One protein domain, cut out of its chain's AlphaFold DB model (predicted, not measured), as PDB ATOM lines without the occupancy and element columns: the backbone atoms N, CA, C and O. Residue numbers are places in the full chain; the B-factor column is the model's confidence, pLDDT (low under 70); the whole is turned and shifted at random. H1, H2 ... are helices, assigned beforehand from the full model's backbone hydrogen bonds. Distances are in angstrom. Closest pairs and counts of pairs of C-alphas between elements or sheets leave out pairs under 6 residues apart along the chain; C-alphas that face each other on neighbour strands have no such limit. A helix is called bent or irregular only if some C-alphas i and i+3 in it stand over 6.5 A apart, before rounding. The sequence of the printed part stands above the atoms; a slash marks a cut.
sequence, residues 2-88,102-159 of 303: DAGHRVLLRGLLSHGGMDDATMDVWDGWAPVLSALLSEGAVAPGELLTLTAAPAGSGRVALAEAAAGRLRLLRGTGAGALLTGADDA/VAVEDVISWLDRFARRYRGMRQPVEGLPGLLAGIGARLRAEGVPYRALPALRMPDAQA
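AT A GLANCE: This is residues 2 to 88 and 102 to 159 of the 303 residues of an uncharacterized protein of Streptomyces albulus (UniProt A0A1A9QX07). The longest helix, H4, lies near the middle with H2 side by side with it, and beyond it H7 and H8 run opposite ways as a second, looser pair. The short helices H3 and H5 pack on each other near the last residues of H4, and H5 also packs on H8. H1 lies at one end of the longest axis, and a low-confidence tail with H9 and H10 reaches the other. The printed part has 145 residues with ten named helices, H1 to H10 in chain order, and no named strand; its class is all helix. It is compact, with a radius of gyration of the C-alphas of 15.4 A and spans of 52 by 37 by 22 A.

IN THESE COORDINATES: Find C-alpha 59 at (111.266, 129.351, 79.039); from there H4 runs 24.3 A to C-alpha 75 at (101.629, 116.865, 97.590). H2, residues 23 to 38, covers 21.6 A; it is irregular, with C-alphas 28 and 31 7.2 A apart, and has a kink of 45 degrees near residue 31. H7, residues 104 to 117, measures 20.0 A and H8, residues 128 to 141, 20.1 A. H1, residues 3 to 14, begins at C-alpha 3 (78.283, 119.767, 98.150) and measures 16.6 A. Look for the short helices at residues 44 to 48 (H3), 78 to 83 (H5), 85 to 88 (H6), 149 to 152 (H9) and 156 to 159 (H10).

HOW THE PARTS SIT: H4 touches H2 at a shallow tilt of 11 degrees, the same way; their closest C-alphas, of Met 23 and Ala 65, are 5.9 A apart. With residues 70 to 74 alone, H4 only just touches H5, only at the corner, with 3 pairs of C-alphas within 8 A, the closest Leu 73 and Gly 79 at 4.8 A. H5 is the hub: it also touches H8, closest C-alphas Thr 83 and Ile 135 at 4.4 A, and H3, closest Pro 44 and Ala 78 at 4.8 A. H7 and H8 are close but not clearly touching, at a shallow tilt of 29 degrees, opposite ways; the closest C-alphas, Val 104 and Leu 139, are 7.1 A apart. H1 only just touches H3, with 3 pairs within 8 A, through residues 13 to 14 alone, closest Leu 13 and Glu 46 at 6.7 A. H6 is close to H5 but not clearly touching, closest C-alphas Ala 80 and Asp 86 at 6.1 A; so is H9 to H7, closest Ala 115 and Leu 152 at 6.0 A. H10 touches no helix. In H1, H4, H7 and H8 every O i to N i+4 pair is within hydrogen-bond range; H2 has 10 of 12, H5 1 of 2, and H3 0 of 1 beside 2 of 2 O i to N i+3 pairs, while H6, H9 and H10 are too short for an i+4 pair.

THE WHOLE: The C-alphas farthest apart, of Asp 2 and Ala 157, are 52.5 A apart. Residues 89 to 101 are not printed, and C-alphas 88 and 102 stand 14.2 A apart across this cut. Of the links that are printed whole, none is long. Residues 86 to 88 and 146 to 159 have pLDDT under 70; the mean of the printed part is 83.1.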
ATOM      1  N   ASP A   2      80.551 123.597 100.328       84.94
ATOM      2  CA  ASP A   2      79.290 122.848 100.222       84.94
ATOM      3  C   ASP A   2      79.357 121.752  99.139       84.94
ATOM      4  O   ASP A   2      80.307 121.683  98.354       84.94
ATOM      5  N   ALA A   3      78.355 120.870  99.109       81.81
ATOM      6  CA  ALA A   3      78.283 119.767  98.150       81.81
ATOM      7  C   ALA A   3      78.188 120.239  96.685       81.81
ATOM      8  O   ALA A   3      78.720 119.574  95.797       81.81
ATOM      9  N   GLY A   4      77.569 121.398  96.428       82.81
ATOM     10  CA  GLY A   4      77.425 121.961  95.083       82.81
ATOM     11  C   GLY A   4      78.772 122.359  94.477       82.81
ATOM     12  O   GLY A   4      79.073 121.996  93.341       82.81
ATOM     13  N   HIS A   5      79.634 123.003  95.265       79.69
ATOM     14  CA  HIS A   5      80.993 123.347  94.849       79.69
ATOM     15  C   HIS A   5      81.840 122.103  94.537       79.69
ATOM     16  O   HIS A   5      82.698 122.156  93.657       79.69
ATOM     17  N   ARG A   6      81.599 120.972  95.217       80.38
ATOM     18  CA  ARG A   6      82.322 119.710  94.953       80.38
ATOM     19  C   ARG A   6      81.947 119.120  93.602       80.38
ATOM     20  O   ARG A   6      82.833 118.712  92.859       80.38
ATOM     21  N   VAL A   7      80.656 119.115  93.271       84.38
ATOM     22  CA  VAL A   7      80.158 118.635  91.972       84.38
ATOM     23  C   VAL A   7      80.702 119.498  90.836       84.38
ATOM     24  O   VAL A   7      81.201 118.962  89.849       84.38
ATOM     25  N   LEU A   8      80.671 120.823  91.002       84.50
ATOM     26  CA  LEU A   8      81.243 121.764  90.039       84.50
ATOM     27  C   LEU A   8      82.735 121.522  89.825       84.50
ATOM     28  O   LEU A   8      83.182 121.426  88.685       84.50
ATOM     29  N   LEU A   9      83.499 121.378  90.910       82.12
ATOM     30  CA  LEU A   9      84.930 121.140  90.797       82.12
ATOM     31  C   LEU A   9      85.234 119.799  90.135       82.12
ATOM     32  O   LEU A   9      86.100 119.733  89.272       82.12
ATOM     33  N   ARG A  10      84.493 118.744  90.475       80.62
ATOM     34  CA  ARG A  10      84.638 117.458  89.800       80.62
ATOM     35  C   ARG A  10      84.354 117.579  88.305       80.62
ATOM     36  O   ARG A  10      85.149 117.102  87.508       80.62
ATOM     37  N   GLY A  11      83.295 118.293  87.921       83.94
ATOM     38  CA  GLY A  11      83.003 118.590  86.517       83.94
ATOM     39  C   GLY A  11      84.148 119.335  85.819       83.94
ATOM     40  O   GLY A  11      84.540 118.964  84.716       83.94
ATOM     41  N   LEU A  12      84.743 120.332  86.483       84.38
ATOM     42  CA  LEU A  12      85.907 121.059  85.963       84.38
ATOM     43  C   LEU A  12      87.135 120.155  85.799       84.38
ATOM     44  O   LEU A  12      87.836 120.269  84.794       84.38
ATOM     45  N   LEU A  13      87.383 119.256  86.755       82.56
ATOM     46  CA  LEU A  13      88.490 118.305  86.683       82.56
ATOM     47  C   LEU A  13      88.269 117.265  85.573       82.56
ATOM     48  O   LEU A  13      89.179 117.000  84.797       82.56
ATOM     49  N   SER A  14      87.062 116.707  85.454       81.00
ATOM     50  CA  SER A  14      86.742 115.661  84.474       81.00
ATOM     51  C   SER A  14      86.636 116.170  83.035       81.00
ATOM     52  O   SER A  14      86.754 115.378  82.102       81.00
ATOM     53  N   HIS A  15      86.377 117.461  82.827       80.12
ATOM     54  CA  HIS A  15      86.172 118.038  81.492       80.12
ATOM     55  C   HIS A  15      87.306 118.964  81.042       80.12
ATOM     56  O   HIS A  15      87.137 119.710  80.081       80.12
ATOM     57  N   GLY A  16      88.462 118.932  81.715       74.44
ATOM     58  CA  GLY A  16      89.630 119.715  81.298       74.44
ATOM     59  C   GLY A  16      89.497 121.221  81.538       74.44
ATOM     60  O   GLY A  16      90.325 121.994  81.069       74.44
ATOM     61  N   GLY A  17      88.490 121.671  82.295       82.06
ATOM     62  CA  GLY A  17      88.214 123.097  82.503       82.06
ATOM     63  C   GLY A  17      89.336 123.851  83.226       82.06
ATOM     64  O   GLY A  17      89.390 125.076  83.162       82.06
ATOM     65  N   MET A  18      90.246 123.134  83.896       82.69
ATOM     66  CA  MET A  18      91.402 123.724  84.582       82.69
ATOM     67  C   MET A  18      92.719 123.629  83.800       82.69
ATOM     68  O   MET A  18      93.752 124.072  84.307       82.69
ATOM     69  N   ASP A  19      92.719 123.080  82.583       82.00
ATOM     70  CA  ASP A  19      93.952 122.967  81.796       82.00
ATOM     71  C   ASP A  19      94.542 124.334  81.453       82.00
ATOM     72  O   ASP A  19      95.762 124.507  81.472       82.00
ATOM     73  N   ASP A  20      93.696 125.336  81.225       83.12
ATOM     74  CA  ASP A  20      94.132 126.699  80.913       83.12
ATOM     75  C   ASP A  20      94.310 127.604  82.138       83.12
ATOM     76  O   ASP A  20      94.743 128.751  82.009       83.12
ATOM     77  N   ALA A  21      94.051 127.088  83.342       85.94
ATOM     78  CA  ALA A  21      94.321 127.819  84.571       85.94
ATOM     79  C   ALA A  21      95.836 127.956  84.795       85.94
ATOM     80  O   ALA A  21      96.598 126.993  84.643       85.94
ATOM     81  N   THR A  22      96.270 129.161  85.174       88.31
ATOM     82  CA  THR A  22      97.670 129.444  85.514       88.31
ATOM     83  C   THR A  22      98.075 128.748  86.810       88.31
ATOM     84  O   THR A  22      97.226 128.372  87.621       88.31
ATOM     85  N   MET A  23      99.382 128.599  87.047       87.19
ATOM     86  CA  MET A  23      99.854 127.992  88.295       87.19
ATOM     87  C   MET A  23      99.401 128.726  89.559       87.19
ATOM     88  O   MET A  23      99.116 128.049  90.534       87.19
ATOM     89  N   ASP A  24      99.253 130.053  89.547       84.56
ATOM     90  CA  ASP A  24      98.761 130.791  90.723       84.56
ATOM     91  C   ASP A  24      97.348 130.351  91.121       84.56
ATOM     92  O   ASP A  24      97.028 130.213  92.303       84.56
ATOM     93  N   VAL A  25      96.501 130.081  90.120       87.62
ATOM     94  CA  VAL A  25      95.170 129.515  90.342       87.62
ATOM     95  C   VAL A  25      95.329 128.123  90.948       87.62
ATOM     96  O   VAL A  25      94.799 127.864  92.024       87.62
ATOM     97  N   TRP A  26      96.114 127.247  90.320       86.62
ATOM     98  CA  TRP A  26      96.360 125.892  90.826       86.62
ATOM     99  C   TRP A  26      96.916 125.853  92.256       86.62
ATOM    100  O   TRP A  26      96.479 125.014  93.043       86.62
ATOM    101  N   ASP A  27      97.819 126.762  92.611       84.62
ATOM    102  CA  ASP A  27      98.391 126.880  93.952       84.62
ATOM    103  C   ASP A  27      97.330 127.328  94.967       84.62
ATOM    104  O   ASP A  27      97.233 126.750  96.051       84.62
ATOM    105  N   GLY A  28      96.461 128.275  94.594       85.94
ATOM    106  CA  GLY A  28      95.300 128.658  95.404       85.94
ATOM    107  C   GLY A  28      94.303 127.510  95.617       85.94
ATOM    108  O   GLY A  28      93.698 127.400  96.683       85.94
ATOM    109  N   TRP A  29      94.167 126.616  94.632       86.06
ATOM    110  CA  TRP A  29      93.314 125.427  94.719       86.06
ATOM    111  C   TRP A  29      93.978 124.234  95.417       86.06
ATOM    112  O   TRP A  29      93.270 123.308  95.816       86.06
ATOM    113  N   ALA A  30      95.300 124.228  95.613       86.19
ATOM    114  CA  ALA A  30      96.020 123.079  96.163       86.19
ATOM    115  C   ALA A  30      95.476 122.593  97.526       86.19
ATOM    116  O   ALA A  30      95.277 121.384  97.668       86.19
ATOM    117  N   PRO A  31      95.143 123.462  98.507       85.19
ATOM    118  CA  PRO A  31      94.547 123.014  99.769       85.19
ATOM    119  C   PRO A  31      93.171 122.360  99.586       85.19
ATOM    120  O   PRO A  31      92.859 121.374 100.252       85.19
ATOM    121  N   VAL A  32      92.360 122.883  98.660       87.38
ATOM    122  CA  VAL A  32      91.023 122.351  98.354       87.38
ATOM    123  C   VAL A  32      91.135 120.985  97.684       87.38
ATOM    124  O   VAL A  32      90.446 120.050  98.083       87.38
ATOM    125  N   LEU A  33      92.037 120.842  96.712       86.06
ATOM    126  CA  LEU A  33      92.300 119.566  96.049       86.06
ATOM    127  C   LEU A  33      92.786 118.514  97.048       86.06
ATOM    128  O   LEU A  33      92.267 117.403  97.054       86.06
ATOM    129  N   SER A  34      93.714 118.872  97.940       86.25
ATOM    130  CA  SER A  34      94.185 117.977  99.003       86.25
ATOM    131  C   SER A  34      93.057 117.526  99.932       86.25
ATOM    132  O   SER A  34      92.961 116.337 100.235       86.25
ATOM    133  N   ALA A  35      92.168 118.438 100.340       86.06
ATOM    134  CA  ALA A  35      91.008 118.087 101.154       86.06
ATOM    135  C   ALA A  35      90.087 117.099 100.419       86.06
ATOM    136  O   ALA A  35      89.739 116.055 100.963       86.06
ATOM    137  N   LEU A  36      89.770 117.359  99.150       85.81
ATOM    138  CA  LEU A  36      88.888 116.494  98.362       85.81
ATOM    139  C   LEU A  36      89.474 115.109  98.090       85.81
ATOM    140  O   LEU A  36      88.729 114.133  98.077       85.81
ATOM    141  N   LEU A  37      90.791 115.013  97.911       85.44
ATOM    142  CA  LEU A  37      91.488 113.732  97.813       85.44
ATOM    143  C   LEU A  37      91.433 112.971  99.140       85.44
ATOM    144  O   LEU A  37      91.152 111.777  99.145       85.44
ATOM    145  N   SER A  38      91.662 113.658 100.266       84.56
ATOM    146  CA  SER A  38      91.611 113.036 101.597       84.56
ATOM    147  C   SER A  38      90.213 112.530 101.962       84.56
ATOM    148  O   SER A  38      90.075 111.523 102.648       84.56
ATOM    149  N   GLU A  39      89.179 113.196 101.451       86.25
ATOM    150  CA  GLU A  39      87.780 112.798 101.600       86.25
ATOM    151  C   GLU A  39      87.344 111.737 100.570       86.25
ATOM    152  O   GLU A  39      86.198 111.296 100.599       86.25
ATOM    153  N   GLY A  40      88.218 111.348  99.631       84.19
ATOM    154  CA  GLY A  40      87.896 110.412  98.547       84.19
ATOM    155  C   GLY A  40      86.891 110.953  97.523       84.19
ATOM    156  O   GLY A  40      86.358 110.196  96.715       84.19
ATOM    157  N   ALA A  41      86.612 112.259  97.539       83.50
ATOM    158  CA  ALA A  41      85.663 112.903  96.631       83.50
ATOM    159  C   ALA A  41      86.220 113.061  95.204       83.50
ATOM    160  O   ALA A  41      85.454 113.154  94.245       83.50
ATOM    161  N   VAL A  42      87.547 113.101  95.084       83.75
ATOM    162  CA  VAL A  42      88.308 113.148  93.833       83.75
ATOM    163  C   VAL A  42      89.339 112.029  93.898       83.75
ATOM    164  O   VAL A  42      89.996 111.858  94.924       83.75
ATOM    165  N   ALA A  43      89.498 111.266  92.820       85.25
ATOM    166  CA  ALA A  43      90.569 110.278  92.743       85.25
ATOM    167  C   ALA A  43      91.882 110.966  92.326       85.25
ATOM    168  O   ALA A  43      91.858 111.819  91.434       85.25
ATOM    169  N   PRO A  44      93.056 110.578  92.861       85.69
ATOM    170  CA  PRO A  44      94.318 111.190  92.440       85.69
ATOM    171  C   PRO A  44      94.611 110.987  90.940       85.69
ATOM    172  O   PRO A  44      95.297 111.808  90.334       85.69
ATOM    173  N   GLY A  45      94.035 109.953  90.314       85.38
ATOM    174  CA  GLY A  45      94.083 109.739  88.864       85.38
ATOM    175  C   GLY A  45      93.348 110.812  88.050       85.38
ATOM    176  O   GLY A  45      93.825 111.180  86.978       85.38
ATOM    177  N   GLU A  46      92.260 111.398  88.569       85.81
ATOM    178  CA  GLU A  46      91.549 112.496  87.891       85.81
ATOM    179  C   GLU A  46      92.480 113.708  87.716       85.81
ATOM    180  O   GLU A  46      92.463 114.360  86.672       85.81
ATOM    181  N   LEU A  47      93.397 113.945  88.666       86.75
ATOM    182  CA  LEU A  47      94.400 114.998  88.527       86.75
ATOM    183  C   LEU A  47      95.349 114.749  87.357       86.75
ATOM    184  O   LEU A  47      95.793 115.721  86.759       86.75
ATOM    185  N   LEU A  48      95.662 113.504  86.994       88.88
ATOM    186  CA  LEU A  48      96.576 113.199  85.884       88.88
ATOM    187  C   LEU A  48      95.985 113.566  84.515       88.88
ATOM    188  O   LEU A  48      96.712 113.732  83.537       88.88
ATOM    189  N   THR A  49      94.677 113.772  84.419       86.38
ATOM    190  CA  THR A  49      94.068 114.229  83.163       86.38
ATOM    191  C   THR A  49      94.380 115.694  82.846       86.38
ATOM    192  O   THR A  49      94.204 116.109  81.705       86.38
ATOM    193  N   LEU A  50      94.951 116.439  83.802       83.50
ATOM    194  CA  LEU A  50      95.106 117.887  83.712       83.50
ATOM    195  C   LEU A  50      96.570 118.337  83.616       83.50
ATOM    196  O   LEU A  50      97.478 117.739  84.210       83.50
ATOM    197  N   THR A  51      96.817 119.437  82.910       79.81
ATOM    198  CA  THR A  51      98.126 120.106  82.836       79.81
ATOM    199  C   THR A  51      97.969 121.614  82.922       79.81
ATOM    200  O   THR A  51      97.434 122.223  82.004       79.81
ATOM    201  N   ALA A  52      98.501 122.216  83.987       80.94
ATOM    202  CA  ALA A  52      98.413 123.652  84.221       80.94
ATOM    203  C   ALA A  52      99.028 124.483  83.085       80.94
ATOM    204  O   ALA A  52     100.096 124.146  82.552       80.94
ATOM    205  N   ALA A  53      98.386 125.602  82.756       81.31
ATOM    206  CA  ALA A  53      98.937 126.577  81.833       81.31
ATOM    207  C   ALA A  53     100.107 127.335  82.469       81.31
ATOM    208  O   ALA A  53     100.034 127.746  83.631       81.31
ATOM    209  N   PRO A  54     101.187 127.585  81.717       78.88
ATOM    210  CA  PRO A  54     102.182 128.554  82.137       78.88
ATOM    211  C   PRO A  54     101.590 129.970  82.107       78.88
ATOM    212  O   PRO A  54     100.891 130.345  81.165       78.88
ATOM    213  N   ALA A  55     101.914 130.787  83.110       79.12
ATOM    214  CA  ALA A  55     101.611 132.217  83.109       79.12
ATOM    215  C   ALA A  55     102.603 132.964  82.193       79.12
ATOM    216  O   ALA A  55     103.481 133.695  82.645       79.12
ATOM    217  N   GLY A  56     102.514 132.712  80.884       79.88
ATOM    218  CA  GLY A  56     103.382 133.300  79.861       79.88
ATOM    219  C   GLY A  56     104.080 132.275  78.965       79.88
ATOM    220  O   GLY A  56     104.010 131.068  79.175       79.88
ATOM    221  N   SER A  57     104.767 132.769  77.933       79.19
ATOM    222  CA  SER A  57     105.425 131.945  76.902       79.19
ATOM    223  C   SER A  57     106.939 131.780  77.100       79.19
ATOM    224  O   SER A  57     107.606 131.103  76.315       79.19
ATOM    225  N   GLY A  58     107.508 132.407  78.133       87.06
ATOM    226  CA  GLY A  58     108.942 132.365  78.409       87.06
ATOM    227  C   GLY A  58     109.413 130.995  78.903       87.06
ATOM    228  O   GLY A  58     108.706 130.305  79.635       87.06
ATOM    229  N   ARG A  59     110.661 130.621  78.577       88.56
ATOM    230  CA  ARG A  59     111.266 129.351  79.039       88.56
ATOM    231  C   ARG A  59     111.291 129.218  80.567       88.56
ATOM    232  O   ARG A  59     111.210 128.101  81.068       88.56
ATOM    233  N   VAL A  60     111.422 130.342  81.277       88.25
ATOM    234  CA  VAL A  60     111.383 130.411  82.749       88.25
ATOM    235  C   VAL A  60     109.969 130.134  83.259       88.25
ATOM    236  O   VAL A  60     109.800 129.218  84.052       88.25
ATOM    237  N   ALA A  61     108.954 130.808  82.707       87.44
ATOM    238  CA  ALA A  61     107.550 130.582  83.061       87.44
ATOM    239  C   ALA A  61     107.111 129.125  82.815       87.44
ATOM    240  O   ALA A  61     106.387 128.549  83.620       87.44
ATOM    241  N   LEU A  62     107.593 128.491  81.737       89.62
ATOM    242  CA  LEU A  62     107.365 127.062  81.489       89.62
ATOM    243  C   LEU A  62     108.002 126.172  82.566       89.62
ATOM    244  O   LEU A  62     107.376 125.209  83.004       89.62
ATOM    245  N   ALA A  63     109.235 126.473  82.979       90.25
ATOM    246  CA  ALA A  63     109.947 125.701  83.996       90.25
ATOM    247  C   ALA A  63     109.311 125.859  85.387       90.25
ATOM    248  O   ALA A  63     109.149 124.867  86.096       90.25
ATOM    249  N   GLU A  64     108.902 127.075  85.752       89.56
ATOM    250  CA  GLU A  64     108.166 127.360  86.988       89.56
ATOM    251  C   GLU A  64     106.808 126.662  86.995       89.56
ATOM    252  O   GLU A  64     106.460 126.000  87.973       89.56
ATOM    253  N   ALA A  65     106.082 126.717  85.874       89.88
ATOM    254  CA  ALA A  65     104.799 126.046  85.749       89.88
ATOM    255  C   ALA A  65     104.922 124.521  85.872       89.88
ATOM    256  O   ALA A  65     104.163 123.883  86.601       89.88
ATOM    257  N   ALA A  66     105.932 123.942  85.221       90.94
ATOM    258  CA  ALA A  66     106.256 122.530  85.360       90.94
ATOM    259  C   ALA A  66     106.629 122.174  86.811       90.94
ATOM    260  O   ALA A  66     106.119 121.191  87.346       90.94
ATOM    261  N   ALA A  67     107.471 122.973  87.475       91.81
ATOM    262  CA  ALA A  67     107.873 122.739  88.864       91.81
ATOM    263  C   ALA A  67     106.678 122.790  89.827       91.81
ATOM    264  O   ALA A  67     106.515 121.891  90.656       91.81
ATOM    265  N   GLY A  68     105.813 123.798  89.691       90.88
ATOM    266  CA  GLY A  68     104.588 123.925  90.476       90.88
ATOM    267  C   GLY A  68     103.656 122.731  90.268       90.88
ATOM    268  O   GLY A  68     103.204 122.110  91.232       90.88
ATOM    269  N   ARG A  69     103.474 122.300  89.013       92.75
ATOM    270  CA  ARG A  69     102.681 121.110  88.692       92.75
ATOM    271  C   ARG A  69     103.240 119.840  89.340       92.75
ATOM    272  O   ARG A  69     102.476 119.049  89.891       92.75
ATOM    273  N   LEU A  70     104.557 119.641  89.312       93.25
ATOM    274  CA  LEU A  70     105.211 118.491  89.946       93.25
ATOM    275  C   LEU A  70     105.103 118.528  91.474       93.25
ATOM    276  O   LEU A  70     104.899 117.486  92.099       93.25
ATOM    277  N   ARG A  71     105.206 119.718  92.081       92.56
ATOM    278  CA  ARG A  71     104.998 119.911  93.522       92.56
ATOM    279  C   ARG A  71     103.571 119.534  93.920       92.56
ATOM    280  O   ARG A  71     103.401 118.811  94.898       92.56
ATOM    281  N   LEU A  72     102.575 119.940  93.131       90.50
ATOM    282  CA  LEU A  72     101.176 119.570  93.341       90.50
ATOM    283  C   LEU A  72     100.967 118.053  93.229       90.50
ATOM    284  O   LEU A  72     100.375 117.455  94.124       90.50
ATOM    285  N   LEU A  73     101.491 117.404  92.183       92.19
ATOM    286  CA  LEU A  73     101.393 115.943  92.024       92.19
ATOM    287  C   LEU A  73     102.038 115.185  93.191       92.19
ATOM    288  O   LEU A  73     101.529 114.150  93.617       92.19
ATOM    289  N   ARG A  74     103.146 115.703  93.731       91.06
ATOM    290  CA  ARG A  74     103.795 115.140  94.921       91.06
ATOM    291  C   ARG A  74     102.939 115.330  96.172       91.06
ATOM    292  O   ARG A  74     102.729 114.369  96.898       91.06
ATOM    293  N   GLY A  75     102.441 116.544  96.410       89.44
ATOM    294  CA  GLY A  75     101.629 116.865  97.590       89.44
ATOM    295  C   GLY A  75     100.287 116.131  97.631       89.44
ATOM    296  O   GLY A  75      99.767 115.869  98.706       89.44
ATOM    297  N   THR A  76      99.760 115.759  96.464       87.12
ATOM    298  CA  THR A  76      98.479 115.049  96.310       87.12
ATOM    299  C   THR A  76      98.619 113.527  96.217       87.12
ATOM    300  O   THR A  76      97.615 112.831  96.107       87.12
ATOM    301  N   GLY A  77      99.844 112.991  96.193       88.56
ATOM    302  CA  GLY A  77     100.099 111.562  95.968       88.56
ATOM    303  C   GLY A  77      99.886 111.087  94.523       88.56
ATOM    304  O   GLY A  77     100.331 110.000  94.165       88.56
ATOM    305  N   ALA A  78      99.310 111.909  93.637       89.50
ATOM    306  CA  ALA A  78      99.102 111.565  92.227       89.50
ATOM    307  C   ALA A  78     100.416 111.236  91.486       89.50
ATOM    308  O   ALA A  78     100.425 110.461  90.533       89.50
ATOM    309  N   GLY A  79     101.552 111.776  91.941       90.75
ATOM    310  CA  GLY A  79     102.872 111.422  91.414       90.75
ATOM    311  C   GLY A  79     103.264 109.957  91.652       90.75
ATOM    312  O   GLY A  79     103.932 109.373  90.801       90.75
ATOM    313  N   ALA A  80     102.830 109.345  92.760       91.25
ATOM    314  CA  ALA A  80     103.106 107.938  93.056       91.25
ATOM    315  C   ALA A  80     102.342 106.998  92.112       91.25
ATOM    316  O   ALA A  80     102.882 105.975  91.688       91.25
ATOM    317  N   LEU A  81     101.143 107.407  91.681       91.31
ATOM    318  CA  LEU A  81     100.369 106.689  90.668       91.31
ATOM    319  C   LEU A  81     101.057 106.651  89.304       91.31
ATOM    320  O   LEU A  81     100.804 105.732  88.539       91.31
ATOM    321  N   LEU A  82     101.914 107.624  88.973       91.81
ATOM    322  CA  LEU A  82     102.676 107.615  87.720       91.81
ATOM    323  C   LEU A  82     103.851 106.632  87.786       91.81
ATOM    324  O   LEU A  82     104.150 105.957  86.801       91.81
ATOM    325  N   THR A  83     104.506 106.529  88.942       92.12
ATOM    326  CA  THR A  83     105.709 105.705  89.133       92.12
ATOM    327  C   THR A  83     105.416 104.276  89.583       92.12
ATOM    328  O   THR A  83     106.315 103.446  89.509       92.12
ATOM    329  N   GLY A  84     104.196 103.979  90.045       86.50
ATOM    330  CA  GLY A  84     103.856 102.680  90.640       86.50
ATOM    331  C   GLY A  84     104.551 102.436  91.986       86.50
ATOM    332  O   GLY A  84     104.689 101.296  92.416       86.50
ATOM    333  N   ALA A  85     105.040 103.495  92.647       81.00
ATOM    334  CA  ALA A  85     105.806 103.364  93.888       81.00
ATOM    335  C   ALA A  85     104.955 102.874  95.076       81.00
ATOM    336  O   ALA A  85     105.492 102.224  95.971       81.00
ATOM    337  N   ASP A  86     103.646 103.140  95.069       66.62
ATOM    338  CA  ASP A  86     102.740 102.702  96.140       66.62
ATOM    339  C   ASP A  86     102.418 101.199  96.078       66.62
ATOM    340  O   ASP A  86     102.214 100.573  97.122       66.62
ATOM    341  N   ASP A  87     102.442 100.592  94.888       56.22
ATOM    342  CA  ASP A  87     102.166  99.158  94.719       56.22
ATOM    343  C   ASP A  87     103.323  98.291  95.238       56.22
ATOM    344  O   ASP A  87     103.105  97.218  95.803       56.22
ATOM    345  N   ALA A  88     104.559  98.795  95.154       51.19
ATOM    346  CA  ALA A  88     105.746  98.109  95.665       51.19
ATOM    347  C   ALA A  88     105.798  98.035  97.205       51.19
ATOM    348  O   ALA A  88     106.442  97.146  97.755       51.19
ATOM    349  N   VAL A 102      96.728 103.172  87.786       86.88
ATOM    350  CA  VAL A 102      96.600 103.952  86.548       86.88
ATOM    351  C   VAL A 102      97.108 103.099  85.390       86.88
ATOM    352  O   VAL A 102      98.208 102.561  85.494       86.88
ATOM    353  N   ALA A 103      96.350 102.964  84.302       91.06
ATOM    354  CA  ALA A 103      96.773 102.145  83.169       91.06
ATOM    355  C   ALA A 103      98.071 102.685  82.540       91.06
ATOM    356  O   ALA A 103      98.374 103.881  82.611       91.06
ATOM    357  N   VAL A 104      98.863 101.816  81.908       90.62
ATOM    358  CA  VAL A 104     100.130 102.223  81.274       90.62
ATOM    359  C   VAL A 104      99.886 103.259  80.169       90.62
ATOM    360  O   VAL A 104     100.648 104.216  80.018       90.62
ATOM    361  N   GLU A 105      98.781 103.118  79.448       90.50
ATOM    362  CA  GLU A 105      98.312 104.025  78.403       90.50
ATOM    363  C   GLU A 105      98.039 105.436  78.944       90.50
ATOM    364  O   GLU A 105      98.367 106.430  78.290       90.50
ATOM    365  N   ASP A 106      97.511 105.543  80.165       90.94
ATOM    366  CA  ASP A 106      97.252 106.824  80.824       90.94
ATOM    367  C   ASP A 106      98.558 107.509  81.239       90.94
ATOM    368  O   ASP A 106      98.706 108.725  81.088       90.94
ATOM    369  N   VAL A 107      99.547 106.735  81.700       92.12
ATOM    370  CA  VAL A 107     100.892 107.248  82.016       92.12
ATOM    371  C   VAL A 107     101.569 107.806  80.763       92.12
ATOM    372  O   VAL A 107     102.158 108.889  80.804       92.12
ATOM    373  N   ILE A 108     101.470 107.092  79.639       91.12
ATOM    374  CA  ILE A 108     102.003 107.543  78.347       91.12
ATOM    375  C   ILE A 108     101.284 108.814  77.884       91.12
ATOM    376  O   ILE A 108     101.931 109.794  77.514       91.12
ATOM    377  N   SER A 109      99.954 108.831  77.968       90.62
ATOM    378  CA  SER A 109      99.136 109.990  77.600       90.62
ATOM    379  C   SER A 109      99.479 111.223  78.441       90.62
ATOM    380  O   SER A 109      99.570 112.337  77.913       90.62
ATOM    381  N   TRP A 110      99.729 111.029  79.740       92.62
ATOM    382  CA  TRP A 110     100.200 112.082  80.636       92.62
ATOM    383  C   TRP A 110     101.568 112.622  80.210       92.62
ATOM    384  O   TRP A 110     101.729 113.840  80.094       92.62
ATOM    385  N   LEU A 111     102.537 111.739  79.933       92.12
ATOM    386  CA  LEU A 111     103.881 112.128  79.490       92.12
ATOM    387  C   LEU A 111     103.839 112.951  78.203       92.12
ATOM    388  O   LEU A 111     104.499 113.989  78.115       92.12
ATOM    389  N   ASP A 112     103.037 112.530  77.229       90.19
ATOM    390  CA  ASP A 112     102.886 113.228  75.958       90.19
ATOM    391  C   ASP A 112     102.250 114.610  76.143       90.19
ATOM    392  O   ASP A 112     102.717 115.596  75.564       90.19
ATOM    393  N   ARG A 113     101.206 114.719  76.977       91.06
ATOM    394  CA  ARG A 113     100.577 116.011  77.300       91.06
ATOM    395  C   ARG A 113     101.568 116.936  78.006       91.06
ATOM    396  O   ARG A 113     101.719 118.087  77.595       91.06
ATOM    397  N   PHE A 114     102.292 116.423  79.001       91.75
ATOM    398  CA  PHE A 114     103.309 117.166  79.742       91.75
ATOM    399  C   PHE A 114     104.434 117.659  78.818       91.75
ATOM    400  O   PHE A 114     104.776 118.844  78.829       91.75
ATOM    401  N   ALA A 115     104.967 116.786  77.960       90.69
ATOM    402  CA  ALA A 115     106.026 117.129  77.013       90.69
ATOM    403  C   ALA A 115     105.571 118.161  75.971       90.69
ATOM    404  O   ALA A 115     106.324 119.084  75.655       90.69
ATOM    405  N   ARG A 116     104.337 118.044  75.458       89.50
ATOM    406  CA  ARG A 116     103.757 119.036  74.539       89.50
ATOM    407  C   ARG A 116     103.580 120.396  75.214       89.50
ATOM    408  O   ARG A 116     103.977 121.402  74.630       89.50
ATOM    409  N   ARG A 117     103.023 120.430  76.431       89.69
ATOM    410  CA  ARG A 117     102.709 121.672  77.162       89.69
ATOM    411  C   ARG A 117     103.963 122.435  77.578       89.69
ATOM    412  O   ARG A 117     104.017 123.645  77.394       89.69
ATOM    413  N   TYR A 118     104.981 121.739  78.083       89.62
ATOM    414  CA  TYR A 118     106.209 122.361  78.596       89.62
ATOM    415  C   TYR A 118     107.382 122.311  77.605       89.62
ATOM    416  O   TYR A 118     108.554 122.406  77.982       89.62
ATOM    417  N   ARG A 119     107.084 122.180  76.307       88.25
ATOM    418  CA  ARG A 119     108.096 122.148  75.250       88.25
ATOM    419  C   ARG A 119     108.929 123.434  75.260       88.25
ATOM    420  O   ARG A 119     108.406 124.528  75.087       88.25
ATOM    421  N   GLY A 120     110.249 123.291  75.395       87.81
ATOM    422  CA  GLY A 120     111.188 124.420  75.395       87.81
ATOM    423  C   GLY A 120     111.501 125.006  76.775       87.81
ATOM    424  O   GLY A 120     112.242 125.989  76.843       87.81
ATOM    425  N   MET A 121     110.998 124.407  77.862       89.69
ATOM    426  CA  MET A 121     111.449 124.726  79.221       89.69
ATOM    427  C   MET A 121     112.969 124.548  79.363       89.69
ATOM    428  O   MET A 121     113.569 123.667  78.740       89.69
ATOM    429  N   ARG A 122     113.603 125.384  80.190       82.00
ATOM    430  CA  ARG A 122     115.033 125.254  80.502       82.00
ATOM    431  C   ARG A 122     115.209 124.274  81.666       82.00
ATOM    432  O   ARG A 122     114.569 124.431  82.697       82.00
ATOM    433  N   GLN A 123     116.080 123.281  81.503       77.62
ATOM    434  CA  GLN A 123     116.508 122.401  82.596       77.62
ATOM    435  C   GLN A 123     117.478 123.148  83.539       77.62
ATOM    436  O   GLN A 123     118.222 124.015  83.063       77.62
ATOM    437  N   PRO A 124     117.528 122.805  84.839       82.06
ATOM    438  CA  PRO A 124     116.785 121.731  85.510       82.06
ATOM    439  C   PRO A 124     115.426 122.185  86.079       82.06
ATOM    440  O   PRO A 124     115.317 123.262  86.655       82.06
ATOM    441  N   VAL A 125     114.405 121.326  85.971       89.50
ATOM    442  CA  VAL A 125     113.133 121.478  86.705       89.50
ATOM    443  C   VAL A 125     113.181 120.577  87.934       89.50
ATOM    444  O   VAL A 125     113.432 119.375  87.819       89.50
ATOM    445  N   GLU A 126     112.958 121.149  89.115       91.44
ATOM    446  CA  GLU A 126     113.038 120.422  90.381       91.44
ATOM    447  C   GLU A 126     112.082 119.215  90.403       91.44
ATOM    448  O   GLU A 126     110.903 119.315  90.072       91.44
ATOM    449  N   GLY A 127     112.592 118.042  90.787       90.50
ATOM    450  CA  GLY A 127     111.804 116.811  90.905       90.50
ATOM    451  C   GLY A 127     111.457 116.106  89.589       90.50
ATOM    452  O   GLY A 127     111.124 114.921  89.629       90.50
ATOM    453  N   LEU A 128     111.592 116.767  88.433       92.75
ATOM    454  CA  LEU A 128     111.298 116.159  87.131       92.75
ATOM    455  C   LEU A 128     112.190 114.938  86.833       92.75
ATOM    456  O   LEU A 128     111.638 113.901  86.461       92.75
ATOM    457  N   PRO A 129     113.530 114.979  87.022       90.69
ATOM    458  CA  PRO A 129     114.380 113.823  86.727       90.69
ATOM    459  C   PRO A 129     114.010 112.578  87.543       90.69
ATOM    460  O   PRO A 129     113.980 111.479  86.997       90.69
ATOM    461  N   GLY A 130     113.687 112.755  88.829       90.81
ATOM    462  CA  GLY A 130     113.281 111.659  89.711       90.81
ATOM    463  C   GLY A 130     111.948 111.039  89.291       90.81
ATOM    464  O   GLY A 130     111.844 109.817  89.201       90.81
ATOM    465  N   LEU A 131     110.958 111.872  88.951       92.50
ATOM    466  CA  LEU A 131     109.665 111.393  88.459       92.50
ATOM    467  C   LEU A 131     109.821 110.606  87.148       92.50
ATOM    468  O   LEU A 131     109.304 109.497  87.034       92.50
ATOM    469  N   LEU A 132     110.575 111.139  86.181       92.00
ATOM    470  CA  LEU A 132     110.811 110.468  84.897       92.00
ATOM    471  C   LEU A 132     111.580 109.154  85.054       92.00
ATOM    472  O   LEU A 132     111.291 108.193  84.343       92.00
ATOM    473  N   ALA A 133     112.537 109.089  85.984       90.31
ATOM    474  CA  ALA A 133     113.239 107.849  86.302       90.31
ATOM    475  C   ALA A 133     112.283 106.791  86.875       90.31
ATOM    476  O   ALA A 133     112.335 105.637  86.446       90.31
ATOM    477  N   GLY A 134     111.380 107.187  87.781       92.06
ATOM    478  CA  GLY A 134     110.352 106.308  88.344       92.06
ATOM    479  C   GLY A 134     109.368 105.802  87.290       92.06
ATOM    480  O   GLY A 134     109.170 104.596  87.165       92.06
ATOM    481  N   ILE A 135     108.830 106.696  86.456       92.44
ATOM    482  CA  ILE A 135     107.950 106.315  85.341       92.44
ATOM    483  C   ILE A 135     108.682 105.369  84.379       92.44
ATOM    484  O   ILE A 135     108.156 104.330  83.993       92.44
ATOM    485  N   GLY A 136     109.933 105.675  84.028       90.56
ATOM    486  CA  GLY A 136     110.740 104.820  83.162       90.56
ATOM    487  C   GLY A 136     111.068 103.453  83.773       90.56
ATOM    488  O   GLY A 136     111.267 102.491  83.036       90.56
ATOM    489  N   ALA A 137     111.155 103.335  85.100       90.69
ATOM    490  CA  ALA A 137     111.279 102.044  85.777       90.69
ATOM    491  C   ALA A 137     109.981 101.239  85.677       90.69
ATOM    492  O   ALA A 137     110.031 100.077  85.280       90.69
ATOM    493  N   ARG A 138     108.841 101.884  85.931       91.81
ATOM    494  CA  ARG A 138     107.521 101.266  85.804       91.81
ATOM    495  C   ARG A 138     107.253 100.741  84.399       91.81
ATOM    496  O   ARG A 138     106.970  99.564  84.234       91.81
ATOM    497  N   LEU A 139     107.412 101.583  83.378       91.06
ATOM    498  CA  LEU A 139     107.154 101.190  81.987       91.06
ATOM    499  C   LEU A 139     108.023  99.996  81.556       91.06
ATOM    500  O   LEU A 139     107.562  99.138  80.812       91.06
ATOM    501  N   ARG A 140     109.262  99.901  82.063       89.56
ATOM    502  CA  ARG A 140     110.131  98.736  81.828       89.56
ATOM    503  C   ARG A 140     109.645  97.476  82.540       89.56
ATOM    504  O   ARG A 140     109.774  96.404  81.960       89.56
ATOM    505  N   ALA A 141     109.133  97.594  83.767       89.69
ATOM    506  CA  ALA A 141     108.562  96.463  84.500       89.69
ATOM    507  C   ALA A 141     107.336  95.884  83.773       89.69
ATOM    508  O   ALA A 141     107.187  94.670  83.705       89.69
ATOM    509  N   GLU A 142     106.547  96.748  83.134       88.69
ATOM    510  CA  GLU A 142     105.390  96.386  82.301       88.69
ATOM    511  C   GLU A 142     105.777  95.897  80.891       88.69
ATOM    512  O   GLU A 142     104.925  95.686  80.031       88.69
ATOM    513  N   GLY A 143     107.074  95.758  80.596       91.62
ATOM    514  CA  GLY A 143     107.551  95.315  79.286       91.62
ATOM    515  C   GLY A 143     107.291  96.308  78.150       91.62
ATOM    516  O   GLY A 143     107.469  95.951  76.986       91.62
ATOM    517  N   VAL A 144     106.910  97.553  78.453       87.56
ATOM    518  CA  VAL A 144     106.636  98.582  77.449       87.56
ATOM    519  C   VAL A 144     107.945  99.269  77.052       87.56
ATOM    520  O   VAL A 144     108.548  99.989  77.857       87.56
ATOM    521  N   PRO A 145     108.416  99.100  75.800       74.56
ATOM    522  CA  PRO A 145     109.633  99.738  75.319       74.56
ATOM    523  C   PRO A 145     109.368 101.224  75.049       74.56
ATOM    524  O   PRO A 145     109.244 101.667  73.908       74.56
ATOM    525  N   TYR A 146     109.271 102.030  76.104       66.62
ATOM    526  CA  TYR A 146     108.969 103.445  75.956       66.62
ATOM    527  C   TYR A 146     110.219 104.241  75.571       66.62
ATOM    528  O   TYR A 146     111.071 104.592  76.392       66.62
ATOM    529  N   ARG A 147     110.325 104.542  74.275       60.44
ATOM    530  CA  ARG A 147     111.394 105.358  73.689       60.44
ATOM    531  C   ARG A 147     111.167 106.867  73.812       60.44
ATOM    532  O   ARG A 147     111.938 107.586  73.196       60.44
ATOM    533  N   ALA A 148     110.177 107.387  74.544       54.28
ATOM    534  CA  ALA A 148     109.855 108.823  74.461       54.28
ATOM    535  C   ALA A 148     110.646 109.757  75.399       54.28
ATOM    536  O   ALA A 148     110.454 110.970  75.366       54.28
ATOM    537  N   LEU A 149     111.623 109.257  76.161       52.28
ATOM    538  CA  LEU A 149     112.578 110.124  76.872       52.28
ATOM    539  C   LEU A 149     113.330 111.140  75.970       52.28
ATOM    540  O   LEU A 149     113.598 112.246  76.441       52.28
ATOM    541  N   PRO A 150     113.635 110.870  74.683       55.38
ATOM    542  CA  PRO A 150     114.074 111.890  73.727       55.38
ATOM    543  C   PRO A 150     113.119 113.077  73.521       55.38
ATOM    544  O   PRO A 150     113.605 114.135  73.144       55.38
ATOM    545  N   ALA A 151     111.811 112.966  73.790       52.41
ATOM    546  CA  ALA A 151     110.885 114.100  73.656       52.41
ATOM    547  C   ALA A 151     111.038 115.134  74.790       52.41
ATOM    548  O   ALA A 151     110.799 116.321  74.576       52.41
ATOM    549  N   LEU A 152     111.489 114.700  75.976       50.59
ATOM    550  CA  LEU A 152     111.822 115.578  77.109       50.59
ATOM    551  C   LEU A 152     113.312 115.943  77.170       50.59
ATOM    552  O   LEU A 152     113.670 116.969  77.753       50.59
ATOM    553  N   ARG A 153     114.193 115.151  76.541       52.75
ATOM    554  CA  ARG A 153     115.570 115.566  76.236       52.75
ATOM    555  C   ARG A 153     115.547 116.581  75.096       52.75
ATOM    556  O   ARG A 153     115.791 116.252  73.938       52.75
ATOM    557  N   MET A 154     115.287 117.840  75.431       46.59
ATOM    558  CA  MET A 154     115.633 118.934  74.530       46.59
ATOM    559  C   MET A 154     117.146 118.892  74.251       46.59
ATOM    560  O   MET A 154     117.938 118.764  75.186       46.59
ATOM    561  N   PRO A 155     117.572 118.980  72.980       44.47
ATOM    562  CA  PRO A 155     118.978 119.043  72.632       44.47
ATOM    563  C   PRO A 155     119.523 120.409  73.061       44.47
ATOM    564  O   PRO A 155     119.379 121.395  72.336       44.47
ATOM    565  N   ASP A 156     120.208 120.462  74.204       50.62
ATOM    566  CA  ASP A 156     121.015 121.626  74.612       50.62
ATOM    567  C   ASP A 156     121.980 122.073  73.492       50.62
ATOM    568  O   ASP A 156     122.327 123.248  73.366       50.62
ATOM    569  N   ALA A 157     122.332 121.150  72.593       46.72
ATOM    570  CA  ALA A 157     123.161 121.392  71.422       46.72
ATOM    571  C   ALA A 157     122.579 122.389  70.392       46.72
ATOM    572  O   ALA A 157     123.365 123.028  69.695       46.72
ATOM    573  N   GLN A 158     121.253 122.570  70.271       48.50
ATOM    574  CA  GLN A 158     120.688 123.463  69.235       48.50
ATOM    575  C   GLN A 158     120.355 124.880  69.718       48.50
ATOM    576  O   GLN A 158     120.394 125.818  68.921       48.50
ATOM    577  N   ALA A 159     120.087 125.082  71.013       48.28
ATOM    578  CA  ALA A 159     119.835 126.423  71.551       48.28
ATOM    579  C   ALA A 159     121.099 127.304  71.497       48.28
ATOM    580  O   ALA A 159     121.022 128.487  71.174       48.28
TER     581      ALA A 159